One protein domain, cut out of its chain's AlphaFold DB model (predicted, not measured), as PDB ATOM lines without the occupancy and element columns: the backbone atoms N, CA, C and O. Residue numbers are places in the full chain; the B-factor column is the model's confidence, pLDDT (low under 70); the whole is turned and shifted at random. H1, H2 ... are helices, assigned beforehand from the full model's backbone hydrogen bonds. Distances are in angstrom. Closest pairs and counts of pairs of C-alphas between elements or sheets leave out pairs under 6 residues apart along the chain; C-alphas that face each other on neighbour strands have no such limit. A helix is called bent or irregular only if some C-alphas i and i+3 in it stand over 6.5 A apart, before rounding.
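Overview. This is residues 123 to 132 and 159 to 228 of the 360 residues of an uncharacterized protein of Helicocarpus griseus UAMH5409 (UniProt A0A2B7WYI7). One long helix, H2, makes the longest axis, and H3 stands out from it nearly at a right angle, with H1 crossing H3 away from H2. H4 folds back from H3 to H2, crossing it at a slant. The 80 printed residues hold four named helices, H1 to H4 in chain order, and no named strand: the class is all helix, mostly crossed. The whole is compact, with a radius of gyration of the C-alphas of 12.8 A, and elongated, spanning 39 by 23 by 20 A.

Arrangement. H1, residues 123 to 132, touches H3, residues 194 to 206, at a steep tilt of 64 degrees; their closest C-alphas, of Gln 128 and Ala 202, are 5.6 A apart. H2, residues 160 to 184, is apart from H1. With residues 169 to 180 alone H2 touches residues 194 to 196 of H3, about perpendicular at 74 degrees; the closest C-alphas are those of Leu 173 and Thr 195, 6.4 A. H4, residues 210 to 220, touches residues 163 to 170 of H2 at a steep tilt of 43 degrees, opposite ways, closest at the C-alphas of Asn 170 and His 218, 5.6 A. Residues 199 to 203 of H3 touch H4, the closest C-alphas being those of Cys 200 and His 210, 5.6 A. Every O i to N i+4 pair is within hydrogen-bond range in H1, H3 and H4, and 19 of 21 in H2.

Along the chain. H1 begins at C-alpha 123 (24.572, -41.572, -29.916). H2 is 33.8 A long and irregular, with C-alphas 175 and 178 7.6 A apart and a kink of 61 degrees near residue 178. H3 is 18.4 A long. H4 ends at C-alpha 220 (40.333, -30.126, -37.040).

Size, cuts and confidence. The C-alphas farthest apart, of Gly 159 and Gly 186, are 39.5 A apart. Residues 133 to 158 are not printed, and C-alphas 132 and 159 are 16.0 A apart across this cut. The link H2 to H3 is short and H3 to H4 tight. The mean pLDDT of the printed part is 87.5; residues 159 to 161 and 223 to 228 are under 70.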
ATOM      1  N   ASN A 123      23.876 -42.862 -29.839       85.50
ATOM      2  CA  ASN A 123      24.572 -41.572 -29.916       85.50
ATOM      3  C   ASN A 123      25.997 -41.660 -29.353       85.50
ATOM      4  O   ASN A 123      26.922 -41.091 -29.929       85.50
ATOM      5  N   ALA A 124      26.183 -42.405 -28.257       87.06
ATOM      6  CA  ALA A 124      27.509 -42.653 -27.702       87.06
ATOM      7  C   ALA A 124      28.372 -43.501 -28.652       87.06
ATOM      8  O   ALA A 124      29.553 -43.204 -28.799       87.06
ATOM      9  N   GLN A 125      27.783 -44.487 -29.344       88.88
ATOM     10  CA  GLN A 125      28.477 -45.246 -30.394       88.88
ATOM     11  C   GLN A 125      28.950 -44.330 -31.525       88.88
ATOM     12  O   GLN A 125      30.121 -44.353 -31.879       88.88
ATOM     13  N   ILE A 126      28.065 -43.472 -32.041       89.81
ATOM     14  CA  ILE A 126      28.405 -42.541 -33.126       89.81
ATOM     15  C   ILE A 126      29.553 -41.617 -32.704       89.81
ATOM     16  O   ILE A 126      30.464 -41.376 -33.494       89.81
ATOM     17  N   LEU A 127      29.531 -41.095 -31.472       91.25
ATOM     18  CA  LEU A 127      30.617 -40.255 -30.970       91.25
ATOM     19  C   LEU A 127      31.927 -41.042 -30.832       91.25
ATOM     20  O   LEU A 127      32.968 -40.538 -31.248       91.25
ATOM     21  N   GLN A 128      31.877 -42.265 -30.297       91.56
ATOM     22  CA  GLN A 128      33.034 -43.155 -30.183       91.56
ATOM     23  C   GLN A 128      33.670 -43.416 -31.556       91.56
ATOM     24  O   GLN A 128      34.863 -43.179 -31.736       91.56
ATOM     25  N   ASP A 129      32.867 -43.835 -32.536       89.56
ATOM     26  CA  ASP A 129      33.333 -44.161 -33.886       89.56
ATOM     27  C   ASP A 129      33.926 -42.932 -34.579       89.56
ATOM     28  O   ASP A 129      34.981 -43.006 -35.211       89.56
ATOM     29  N   ARG A 130      33.296 -41.762 -34.405       91.00
ATOM     30  CA  ARG A 130      33.826 -40.498 -34.924       91.00
ATOM     31  C   ARG A 130      35.150 -40.126 -34.263       91.00
ATOM     32  O   ARG A 130      36.054 -39.696 -34.969       91.00
ATOM     33  N   LEU A 131      35.303 -40.291 -32.948       92.44
ATOM     34  CA  LEU A 131      36.576 -40.012 -32.272       92.44
ATOM     35  C   LEU A 131      37.695 -40.943 -32.745       92.44
ATOM     36  O   LEU A 131      38.805 -40.466 -32.980       92.44
ATOM     37  N   ILE A 132      37.407 -42.233 -32.932       90.62
ATOM     38  CA  ILE A 132      38.365 -43.185 -33.511       90.62
ATOM     39  C   ILE A 132      38.750 -42.729 -34.921       90.62
ATOM     40  O   ILE A 132      39.931 -42.538 -35.194       90.62
ATOM     41  N   GLY A 159      34.535 -37.217 -46.451       55.16
ATOM     42  CA  GLY A 159      33.624 -36.285 -47.106       55.16
ATOM     43  C   GLY A 159      33.510 -34.961 -46.337       55.16
ATOM     44  O   GLY A 159      33.850 -34.871 -45.156       55.16
ATOM     45  N   LEU A 160      32.963 -33.932 -46.997       57.47
ATOM     46  CA  LEU A 160      32.665 -32.602 -46.425       57.47
ATOM     47  C   LEU A 160      31.855 -32.656 -45.110       57.47
ATOM     48  O   LEU A 160      31.929 -31.749 -44.285       57.47
ATOM     49  N   THR A 161      31.106 -33.739 -44.893       67.31
ATOM     50  CA  THR A 161      30.284 -33.997 -43.703       67.31
ATOM     51  C   THR A 161      31.102 -34.210 -42.425       67.31
ATOM     52  O   THR A 161      30.617 -33.911 -41.332       67.31
ATOM     53  N   HIS A 162      32.342 -34.696 -42.530       74.75
ATOM     54  CA  HIS A 162      33.215 -34.914 -41.374       74.75
ATOM     55  C   HIS A 162      33.805 -33.593 -40.853       74.75
ATOM     56  O   HIS A 162      33.847 -33.363 -39.646       74.75
ATOM     57  N   GLU A 163      34.201 -32.692 -41.758       77.56
ATOM     58  CA  GLU A 163      34.747 -31.370 -41.411       77.56
ATOM     59  C   GLU A 163      33.694 -30.490 -40.716       77.56
ATOM     60  O   GLU A 163      33.967 -29.904 -39.667       77.56
ATOM     61  N   GLN A 164      32.469 -30.452 -41.252       84.94
ATOM     62  CA  GLN A 164      31.362 -29.684 -40.669       84.94
ATOM     63  C   GLN A 164      31.021 -30.143 -39.249       84.94
ATOM     64  O   GLN A 164      30.800 -29.312 -38.370       84.94
ATOM     65  N   TYR A 165      31.042 -31.456 -39.008       89.50
ATOM     66  CA  TYR A 165      30.773 -32.003 -37.684       89.50
ATOM     67  C   TYR A 165      31.779 -31.510 -36.640       89.50
ATOM     68  O   TYR A 165      31.385 -31.002 -35.593       89.50
ATOM     69  N   TRP A 166      33.083 -31.610 -36.917       90.94
ATOM     70  CA  TRP A 166      34.095 -31.164 -35.955       90.94
ATOM     71  C   TRP A 166      34.131 -29.647 -35.796       90.94
ATOM     72  O   TRP A 166      34.442 -29.169 -34.707       90.94
ATOM     73  N   ALA A 167      33.768 -28.885 -36.831       90.50
ATOM     74  CA  ALA A 167      33.583 -27.442 -36.717       90.50
ATOM     75  C   ALA A 167      32.433 -27.087 -35.755       90.50
ATOM     76  O   ALA A 167      32.606 -26.225 -34.891       90.50
ATOM     77  N   GLU A 168      31.294 -27.782 -35.845       92.94
ATOM     78  CA  GLU A 168      30.163 -27.592 -34.931       92.94
ATOM     79  C   GLU A 168      30.538 -27.954 -33.486       92.94
ATOM     80  O   GLU A 168      30.319 -27.159 -32.571       92.94
ATOM     81  N   ILE A 169      31.162 -29.119 -33.276       94.19
ATOM     82  CA  ILE A 169      31.620 -29.551 -31.947       94.19
ATOM     83  C   ILE A 169      32.638 -28.560 -31.370       94.19
ATOM     84  O   ILE A 169      32.528 -28.173 -30.211       94.19
ATOM     85  N   ASN A 170      33.595 -28.087 -32.173       94.75
ATOM     86  CA  ASN A 170      34.567 -27.075 -31.755       94.75
ATOM     87  C   ASN A 170      33.892 -25.764 -31.328       94.75
ATOM     88  O   ASN A 170      34.336 -25.139 -30.368       94.75
ATOM     89  N   SER A 171      32.829 -25.346 -32.021       94.88
ATOM     90  CA  SER A 171      32.047 -24.168 -31.636       94.88
ATOM     91  C   SER A 171      31.404 -24.351 -30.258       94.88
ATOM     92  O   SER A 171      31.564 -23.495 -29.391       94.88
ATOM     93  N   LYS A 172      30.767 -25.507 -30.016       95.69
ATOM     94  CA  LYS A 172      30.164 -25.844 -28.713       95.69
ATOM     95  C   LYS A 172      31.202 -25.879 -27.593       95.69
ATOM     96  O   LYS A 172      30.993 -25.255 -26.563       95.69
ATOM     97  N   LEU A 173      32.352 -26.514 -27.823       95.50
ATOM     98  CA  LEU A 173      33.442 -26.550 -26.843       95.50
ATOM     99  C   LEU A 173      33.909 -25.145 -26.445       95.50
ATOM    100  O   LEU A 173      34.131 -24.889 -25.273       95.50
ATOM    101  N   ARG A 174      34.004 -24.198 -27.383       95.44
ATOM    102  CA  ARG A 174      34.382 -22.818 -27.025       95.44
ATOM    103  C   ARG A 174      33.341 -22.113 -26.162       95.44
ATOM    104  O   ARG A 174      33.717 -21.324 -25.306       95.44
ATOM    105  N   LEU A 175      32.054 -22.377 -26.390       96.12
ATOM    106  CA  LEU A 175      30.980 -21.816 -25.564       96.12
ATOM    107  C   LEU A 175      30.981 -22.405 -24.146       96.12
ATOM    108  O   LEU A 175      30.628 -21.715 -23.196       96.12
ATOM    109  N   GLU A 176      31.397 -23.663 -24.004       96.75
ATOM    110  CA  GLU A 176      31.435 -24.391 -22.732       96.75
ATOM    111  C   GLU A 176      32.775 -24.248 -21.975       96.75
ATOM    112  O   GLU A 176      32.916 -24.788 -20.877       96.75
ATOM    113  N   GLU A 177      33.774 -23.550 -22.533       94.62
ATOM    114  CA  GLU A 177      35.163 -23.555 -22.038       94.62
ATOM    115  C   GLU A 177      35.289 -23.051 -20.590       94.62
ATOM    116  O   GLU A 177      35.944 -23.687 -19.758       94.62
ATOM    117  N   ASP A 178      34.624 -21.943 -20.256       95.62
ATOM    118  CA  ASP A 178      34.667 -21.372 -18.905       95.62
ATOM    119  C   ASP A 178      33.911 -22.239 -17.885       95.62
ATOM    120  O   ASP A 178      34.344 -22.379 -16.738       95.62
ATOM    121  N   ALA A 179      32.807 -22.872 -18.294       95.00
ATOM    122  CA  ALA A 179      32.091 -23.836 -17.462       95.00
ATOM    123  C   ALA A 179      32.947 -25.076 -17.179       95.00
ATOM    124  O   ALA A 179      33.065 -25.496 -16.027       95.00
ATOM    125  N   TYR A 180      33.617 -25.612 -18.198       93.44
ATOM    126  CA  TYR A 180      34.507 -26.754 -18.029       93.44
ATOM    127  C   TYR A 180      35.707 -26.423 -17.131       93.44
ATOM    128  O   TYR A 180      36.074 -27.219 -16.268       93.44
ATOM    129  N   ARG A 181      36.277 -25.215 -17.248       94.56
ATOM    130  CA  ARG A 181      37.348 -24.752 -16.351       94.56
ATOM    131  C   ARG A 181      36.897 -24.711 -14.887       94.56
ATOM    132  O   ARG A 181      37.654 -25.126 -14.015       94.56
ATOM    133  N   ARG A 182      35.666 -24.265 -14.618       94.88
ATOM    134  CA  ARG A 182      35.068 -24.306 -13.272       94.88
ATOM    135  C   ARG A 182      34.907 -25.740 -12.761       94.88
ATOM    136  O   ARG A 182      35.275 -26.014 -11.622       94.88
ATOM    137  N   VAL A 183      34.464 -26.674 -13.608       91.81
ATOM    138  CA  VAL A 183      34.400 -28.108 -13.256       91.81
ATOM    139  C   VAL A 183      35.777 -28.662 -12.887       91.81
ATOM    140  O   VAL A 183      35.904 -29.342 -11.871       91.81
ATOM    141  N   LEU A 184      36.827 -28.331 -13.647       90.25
ATOM    142  CA  LEU A 184      38.200 -28.750 -13.329       90.25
ATOM    143  C   LEU A 184      38.705 -28.191 -11.988       90.25
ATOM    144  O   LEU A 184      39.526 -28.829 -11.335       90.25
ATOM    145  N   ASN A 185      38.185 -27.040 -11.556       93.94
ATOM    146  CA  ASN A 185      38.473 -26.448 -10.249       93.94
ATOM    147  C   ASN A 185      37.604 -27.020  -9.109       93.94
ATOM    148  O   ASN A 185      37.717 -26.566  -7.971       93.94
ATOM    149  N   GLY A 186      36.747 -28.009  -9.388       92.56
ATOM    150  CA  GLY A 186      35.876 -28.656  -8.403       92.56
ATOM    151  C   GLY A 186      34.511 -27.990  -8.210       92.56
ATOM    152  O   GLY A 186      33.774 -28.364  -7.298       92.56
ATOM    153  N   GLU A 187      34.143 -27.018  -9.045       94.38
ATOM    154  CA  GLU A 187      32.837 -26.361  -8.970       94.38
ATOM    155  C   GLU A 187      31.729 -27.196  -9.641       94.38
ATOM    156  O   GLU A 187      31.947 -27.945 -10.597       94.38
ATOM    157  N   LEU A 188      30.486 -27.037  -9.175       91.56
ATOM    158  CA  LEU A 188      29.319 -27.783  -9.664       91.56
ATOM    159  C   LEU A 188      28.729 -27.196 -10.965       91.56
ATOM    160  O   LEU A 188      27.544 -26.882 -11.034       91.56
ATOM    161  N   ALA A 189      29.539 -27.091 -12.021       91.88
ATOM    162  CA  ALA A 189      29.134 -26.544 -13.326       91.88
ATOM    163  C   ALA A 189      28.929 -27.613 -14.426       91.88
ATOM    164  O   ALA A 189      28.826 -27.290 -15.604       91.88
ATOM    165  N   HIS A 190      28.825 -28.897 -14.058       88.56
ATOM    166  CA  HIS A 190      28.732 -30.030 -14.998       88.56
ATOM    167  C   HIS A 190      27.600 -29.904 -16.034       88.56
ATOM    168  O   HIS A 190      27.747 -30.324 -17.178       88.56
ATOM    169  N   HIS A 191      26.470 -29.316 -15.643       92.25
ATOM    170  CA  HIS A 191      25.308 -29.128 -16.513       92.25
ATOM    171  C   HIS A 191      25.532 -28.074 -17.612       92.25
ATOM    172  O   HIS A 191      24.811 -28.071 -18.606       92.25
ATOM    173  N   GLU A 192      26.533 -27.208 -17.448       92.75
ATOM    174  CA  GLU A 192      26.873 -26.127 -18.377       92.75
ATOM    175  C   GLU A 192      27.950 -26.535 -19.398       92.75
ATOM    176  O   GLU A 192      28.220 -25.778 -20.325       92.75
ATOM    177  N   CYS A 193      28.557 -27.723 -19.267       94.06
ATOM    178  CA  CYS A 193      29.564 -28.239 -20.205       94.06
ATOM    179  C   CYS A 193      29.261 -29.664 -20.735       94.06
ATOM    180  O   CYS A 193      30.111 -30.563 -20.648       94.06
ATOM    181  N   PRO A 194      28.048 -29.922 -21.265       93.19
ATOM    182  CA  PRO A 194      27.637 -31.263 -21.679       93.19
ATOM    183  C   PRO A 194      28.488 -31.842 -22.820       93.19
ATOM    184  O   PRO A 194      28.702 -33.056 -22.862       93.19
ATOM    185  N   THR A 195      29.001 -31.011 -23.732       94.38
ATOM    186  CA  THR A 195      29.835 -31.463 -24.855       94.38
ATOM    187  C   THR A 195      31.204 -31.930 -24.367       94.38
ATOM    188  O   THR A 195      31.655 -33.005 -24.774       94.38
ATOM    189  N   TYR A 196      31.843 -31.185 -23.456       93.00
ATOM    190  CA  TYR A 196      33.101 -31.622 -22.835       93.00
ATOM    191  C   TYR A 196      32.944 -32.963 -22.120       93.00
ATOM    192  O   TYR A 196      33.736 -33.877 -22.357       93.00
ATOM    193  N   LEU A 197      31.906 -33.111 -21.291       92.25
ATOM    194  CA  LEU A 197      31.676 -34.343 -20.533       92.25
ATOM    195  C   LEU A 197      31.393 -35.536 -21.451       92.25
ATOM    196  O   LEU A 197      31.931 -36.621 -21.233       92.25
ATOM    197  N   ALA A 198      30.610 -35.340 -22.517       93.12
ATOM    198  CA  ALA A 198      30.356 -36.385 -23.504       93.12
ATOM    199  C   ALA A 198      31.648 -36.856 -24.194       93.12
ATOM    200  O   ALA A 198      31.845 -38.059 -24.371       93.12
ATOM    201  N   ILE A 199      32.548 -35.928 -24.545       94.69
ATOM    202  CA  ILE A 199      33.850 -36.261 -25.140       94.69
ATOM    203  C   ILE A 199      34.752 -36.967 -24.130       94.69
ATOM    204  O   ILE A 199      35.358 -37.969 -24.497       94.69
ATOM    205  N   CYS A 200      34.822 -36.504 -22.880       92.38
ATOM    206  CA  CYS A 200      35.633 -37.149 -21.841       92.38
ATOM    207  C   CYS A 200      35.170 -38.591 -21.607       92.38
ATOM    208  O   CYS A 200      35.973 -39.516 -21.678       92.38
ATOM    209  N   HIS A 201      33.859 -38.807 -21.476       90.12
ATOM    210  CA  HIS A 201      33.300 -40.152 -21.367       90.12
ATOM    211  C   HIS A 201      33.603 -41.017 -22.589       90.12
ATOM    212  O   HIS A 201      33.925 -42.191 -22.438       90.12
ATOM    213  N   ALA A 202      33.508 -40.471 -23.803       91.62
ATOM    214  CA  ALA A 202      33.860 -41.221 -25.002       91.62
ATOM    215  C   ALA A 202      35.365 -41.543 -25.054       91.62
ATOM    216  O   ALA A 202      35.726 -42.650 -25.442       91.62
ATOM    217  N   CYS A 203      36.229 -40.637 -24.587       91.81
ATOM    218  CA  CYS A 203      37.665 -40.885 -24.446       91.81
ATOM    219  C   CYS A 203      37.956 -41.999 -23.432       91.81
ATOM    220  O   CYS A 203      38.764 -42.876 -23.725       91.81
ATOM    221  N   ASP A 204      37.251 -42.041 -22.295       89.00
ATOM    222  CA  ASP A 204      37.363 -43.146 -21.330       89.00
ATOM    223  C   ASP A 204      36.970 -44.491 -21.962       89.00
ATOM    224  O   ASP A 204      37.530 -45.535 -21.630       89.00
ATOM    225  N   ARG A 205      36.009 -44.477 -22.898       88.12
ATOM    226  CA  ARG A 205      35.551 -45.667 -23.635       88.12
ATOM    227  C   ARG A 205      36.476 -46.101 -24.767       88.12
ATOM    228  O   ARG A 205      36.423 -47.258 -25.176       88.12
ATOM    229  N   THR A 206      37.337 -45.224 -25.259       88.88
ATOM    230  CA  THR A 206      38.331 -45.573 -26.284       88.88
ATOM    231  C   THR A 206      39.740 -45.732 -25.725       88.88
ATOM    232  O   THR A 206      40.595 -46.280 -26.409       88.88
ATOM    233  N   GLY A 207      39.997 -45.264 -24.501       87.81
ATOM    234  CA  GLY A 207      41.340 -45.177 -23.925       87.81
ATOM    235  C   GLY A 207      42.150 -43.973 -24.424       87.81
ATOM    236  O   GLY A 207      43.363 -43.933 -24.228       87.81
ATOM    237  N   PHE A 208      41.520 -42.992 -25.082       91.19
ATOM    238  CA  PHE A 208      42.220 -41.789 -25.546       91.19
ATOM    239  C   PHE A 208      42.441 -40.776 -24.417       91.19
ATOM    240  O   PHE A 208      41.624 -40.628 -23.512       91.19
ATOM    241  N   SER A 209      43.519 -39.993 -24.517       91.62
ATOM    242  CA  SER A 209      43.728 -38.834 -23.641       91.62
ATOM    243  C   SER A 209      42.685 -37.750 -23.924       91.62
ATOM    244  O   SER A 209      42.501 -37.346 -25.080       91.62
ATOM    245  N   HIS A 210      42.036 -37.251 -22.866       92.81
ATOM    246  CA  HIS A 210      41.036 -36.181 -22.952       92.81
ATOM    247  C   HIS A 210      41.648 -34.923 -23.567       92.81
ATOM    248  O   HIS A 210      41.142 -34.392 -24.553       92.81
ATOM    249  N   GLU A 211      42.793 -34.491 -23.034       92.19
ATOM    250  CA  GLU A 211      43.486 -33.282 -23.474       92.19
ATOM    251  C   GLU A 211      43.937 -33.385 -24.936       92.19
ATOM    252  O   GLU A 211      43.675 -32.480 -25.734       92.19
ATOM    253  N   SER A 212      44.577 -34.499 -25.312       90.44
ATOM    254  CA  SER A 212      45.029 -34.717 -26.691       90.44
ATOM    255  C   SER A 212      43.853 -34.720 -27.667       90.44
ATOM    256  O   SER A 212      43.948 -34.139 -28.748       90.44
ATOM    257  N   THR A 213      42.732 -35.331 -27.280       93.56
ATOM    258  CA  THR A 213      41.528 -35.420 -28.112       93.56
ATOM    259  C   THR A 213      40.848 -34.063 -28.274       93.56
ATOM    260  O   THR A 213      40.540 -33.668 -29.396       93.56
ATOM    261  N   ILE A 214      40.691 -33.291 -27.196       94.31
ATOM    262  CA  ILE A 214      40.130 -31.931 -27.248       94.31
ATOM    263  C   ILE A 214      41.004 -31.017 -28.118       94.31
ATOM    264  O   ILE A 214      40.496 -30.319 -28.998       94.31
ATOM    265  N   ARG A 215      42.332 -31.061 -27.945       91.50
ATOM    266  CA  ARG A 215      43.276 -30.323 -28.803       91.50
ATOM    267  C   ARG A 215      43.123 -30.711 -30.272       91.50
ATOM    268  O   ARG A 215      43.140 -29.835 -31.139       91.50
ATOM    269  N   LEU A 216      42.945 -32.001 -30.554       90.56
ATOM    270  CA  LEU A 216      42.742 -32.499 -31.909       90.56
ATOM    271  C   LEU A 216      41.421 -32.004 -32.514       90.56
ATOM    272  O   LEU A 216      41.412 -31.567 -33.664       90.56
ATOM    273  N   ILE A 217      40.334 -31.985 -31.739       92.94
ATOM    274  CA  ILE A 217      39.044 -31.419 -32.161       92.94
ATOM    275  C   ILE A 217      39.179 -29.921 -32.450       92.94
ATOM    276  O   ILE A 217      38.702 -29.457 -33.482       92.94
ATOM    277  N   HIS A 218      39.868 -29.154 -31.600       91.56
ATOM    278  CA  HIS A 218      40.115 -27.736 -31.867       91.56
ATOM    279  C   HIS A 218      40.924 -27.515 -33.146       91.56
ATOM    280  O   HIS A 218      40.644 -26.566 -33.881       91.56
ATOM    281  N   LEU A 219      41.916 -28.372 -33.405       87.44
ATOM    282  CA  LEU A 219      42.725 -28.335 -34.618       87.44
ATOM    283  C   LEU A 219      41.848 -28.602 -35.847       87.44
ATOM    284  O   LEU A 219      41.742 -27.748 -36.723       87.44
ATOM    285  N   TYR A 220      41.150 -29.734 -35.888       85.75
ATOM    286  CA  TYR A 220      40.333 -30.126 -37.040       85.75
ATOM    287  C   TYR A 220      39.093 -29.247 -37.224       85.75
ATOM    288  O   TYR A 220      38.711 -28.958 -38.351       85.75
ATOM    289  N   GLY A 221      38.514 -28.731 -36.142       85.94
ATOM    290  CA  GLY A 221      37.389 -27.801 -36.194       85.94
ATOM    291  C   GLY A 221      37.770 -26.362 -36.556       85.94
ATOM    292  O   GLY A 221      36.879 -25.525 -36.667       85.94
ATOM    293  N   LYS A 222      39.066 -26.026 -36.677       82.88
ATOM    294  CA  LYS A 222      39.551 -24.726 -37.189       82.88
ATOM    295  C   LYS A 222      40.005 -24.797 -38.650       82.88
ATOM    296  O   LYS A 222      40.111 -23.754 -39.291       82.88
ATOM    297  N   LEU A 223      40.351 -25.982 -39.152       64.12
ATOM    298  CA  LEU A 223      41.143 -26.125 -40.372       64.12
ATOM    299  C   LEU A 223      40.311 -26.438 -41.612       64.12
ATOM    300  O   LEU A 223      39.632 -27.454 -41.683       64.12
ATOM    301  N   SER A 224      40.522 -25.635 -42.656       55.16
ATOM    302  CA  SER A 224      40.307 -26.033 -44.044       55.16
ATOM    303  C   SER A 224      41.539 -26.807 -44.559       55.16
ATOM    304  O   SER A 224      42.560 -26.239 -44.949       55.16
ATOM    305  N   LYS A 225      41.465 -28.142 -44.544       54.72
ATOM    306  CA  LYS A 225      42.298 -29.103 -45.311       54.72
ATOM    307  C   LYS A 225      43.840 -29.155 -45.146       54.72
ATOM    308  O   LYS A 225      44.417 -30.109 -45.653       54.72
ATOM    309  N   HIS A 226      44.541 -28.223 -44.478       48.69
ATOM    310  CA  HIS A 226      46.006 -28.089 -44.699       48.69
ATOM    311  C   HIS A 226      46.974 -28.121 -43.500       48.69
ATOM    312  O   HIS A 226      48.178 -28.150 -43.744       48.69
ATOM    313  N   ALA A 227      46.548 -28.162 -42.231       53.75
ATOM    314  CA  ALA A 227      47.509 -28.207 -41.107       53.75
ATOM    315  C   ALA A 227      47.598 -29.586 -40.445       53.75
ATOM    316  O   ALA A 227      47.474 -29.743 -39.230       53.75
ATOM    317  N   HIS A 228      47.837 -30.604 -41.263       63.19
ATOM    318  CA  HIS A 228      48.259 -31.896 -40.748       63.19
ATOM    319  C   HIS A 228      49.719 -31.803 -40.293       63.19
ATOM    320  O   HIS A 228      50.582 -31.331 -41.039       63.19
TER     321      HIS A 228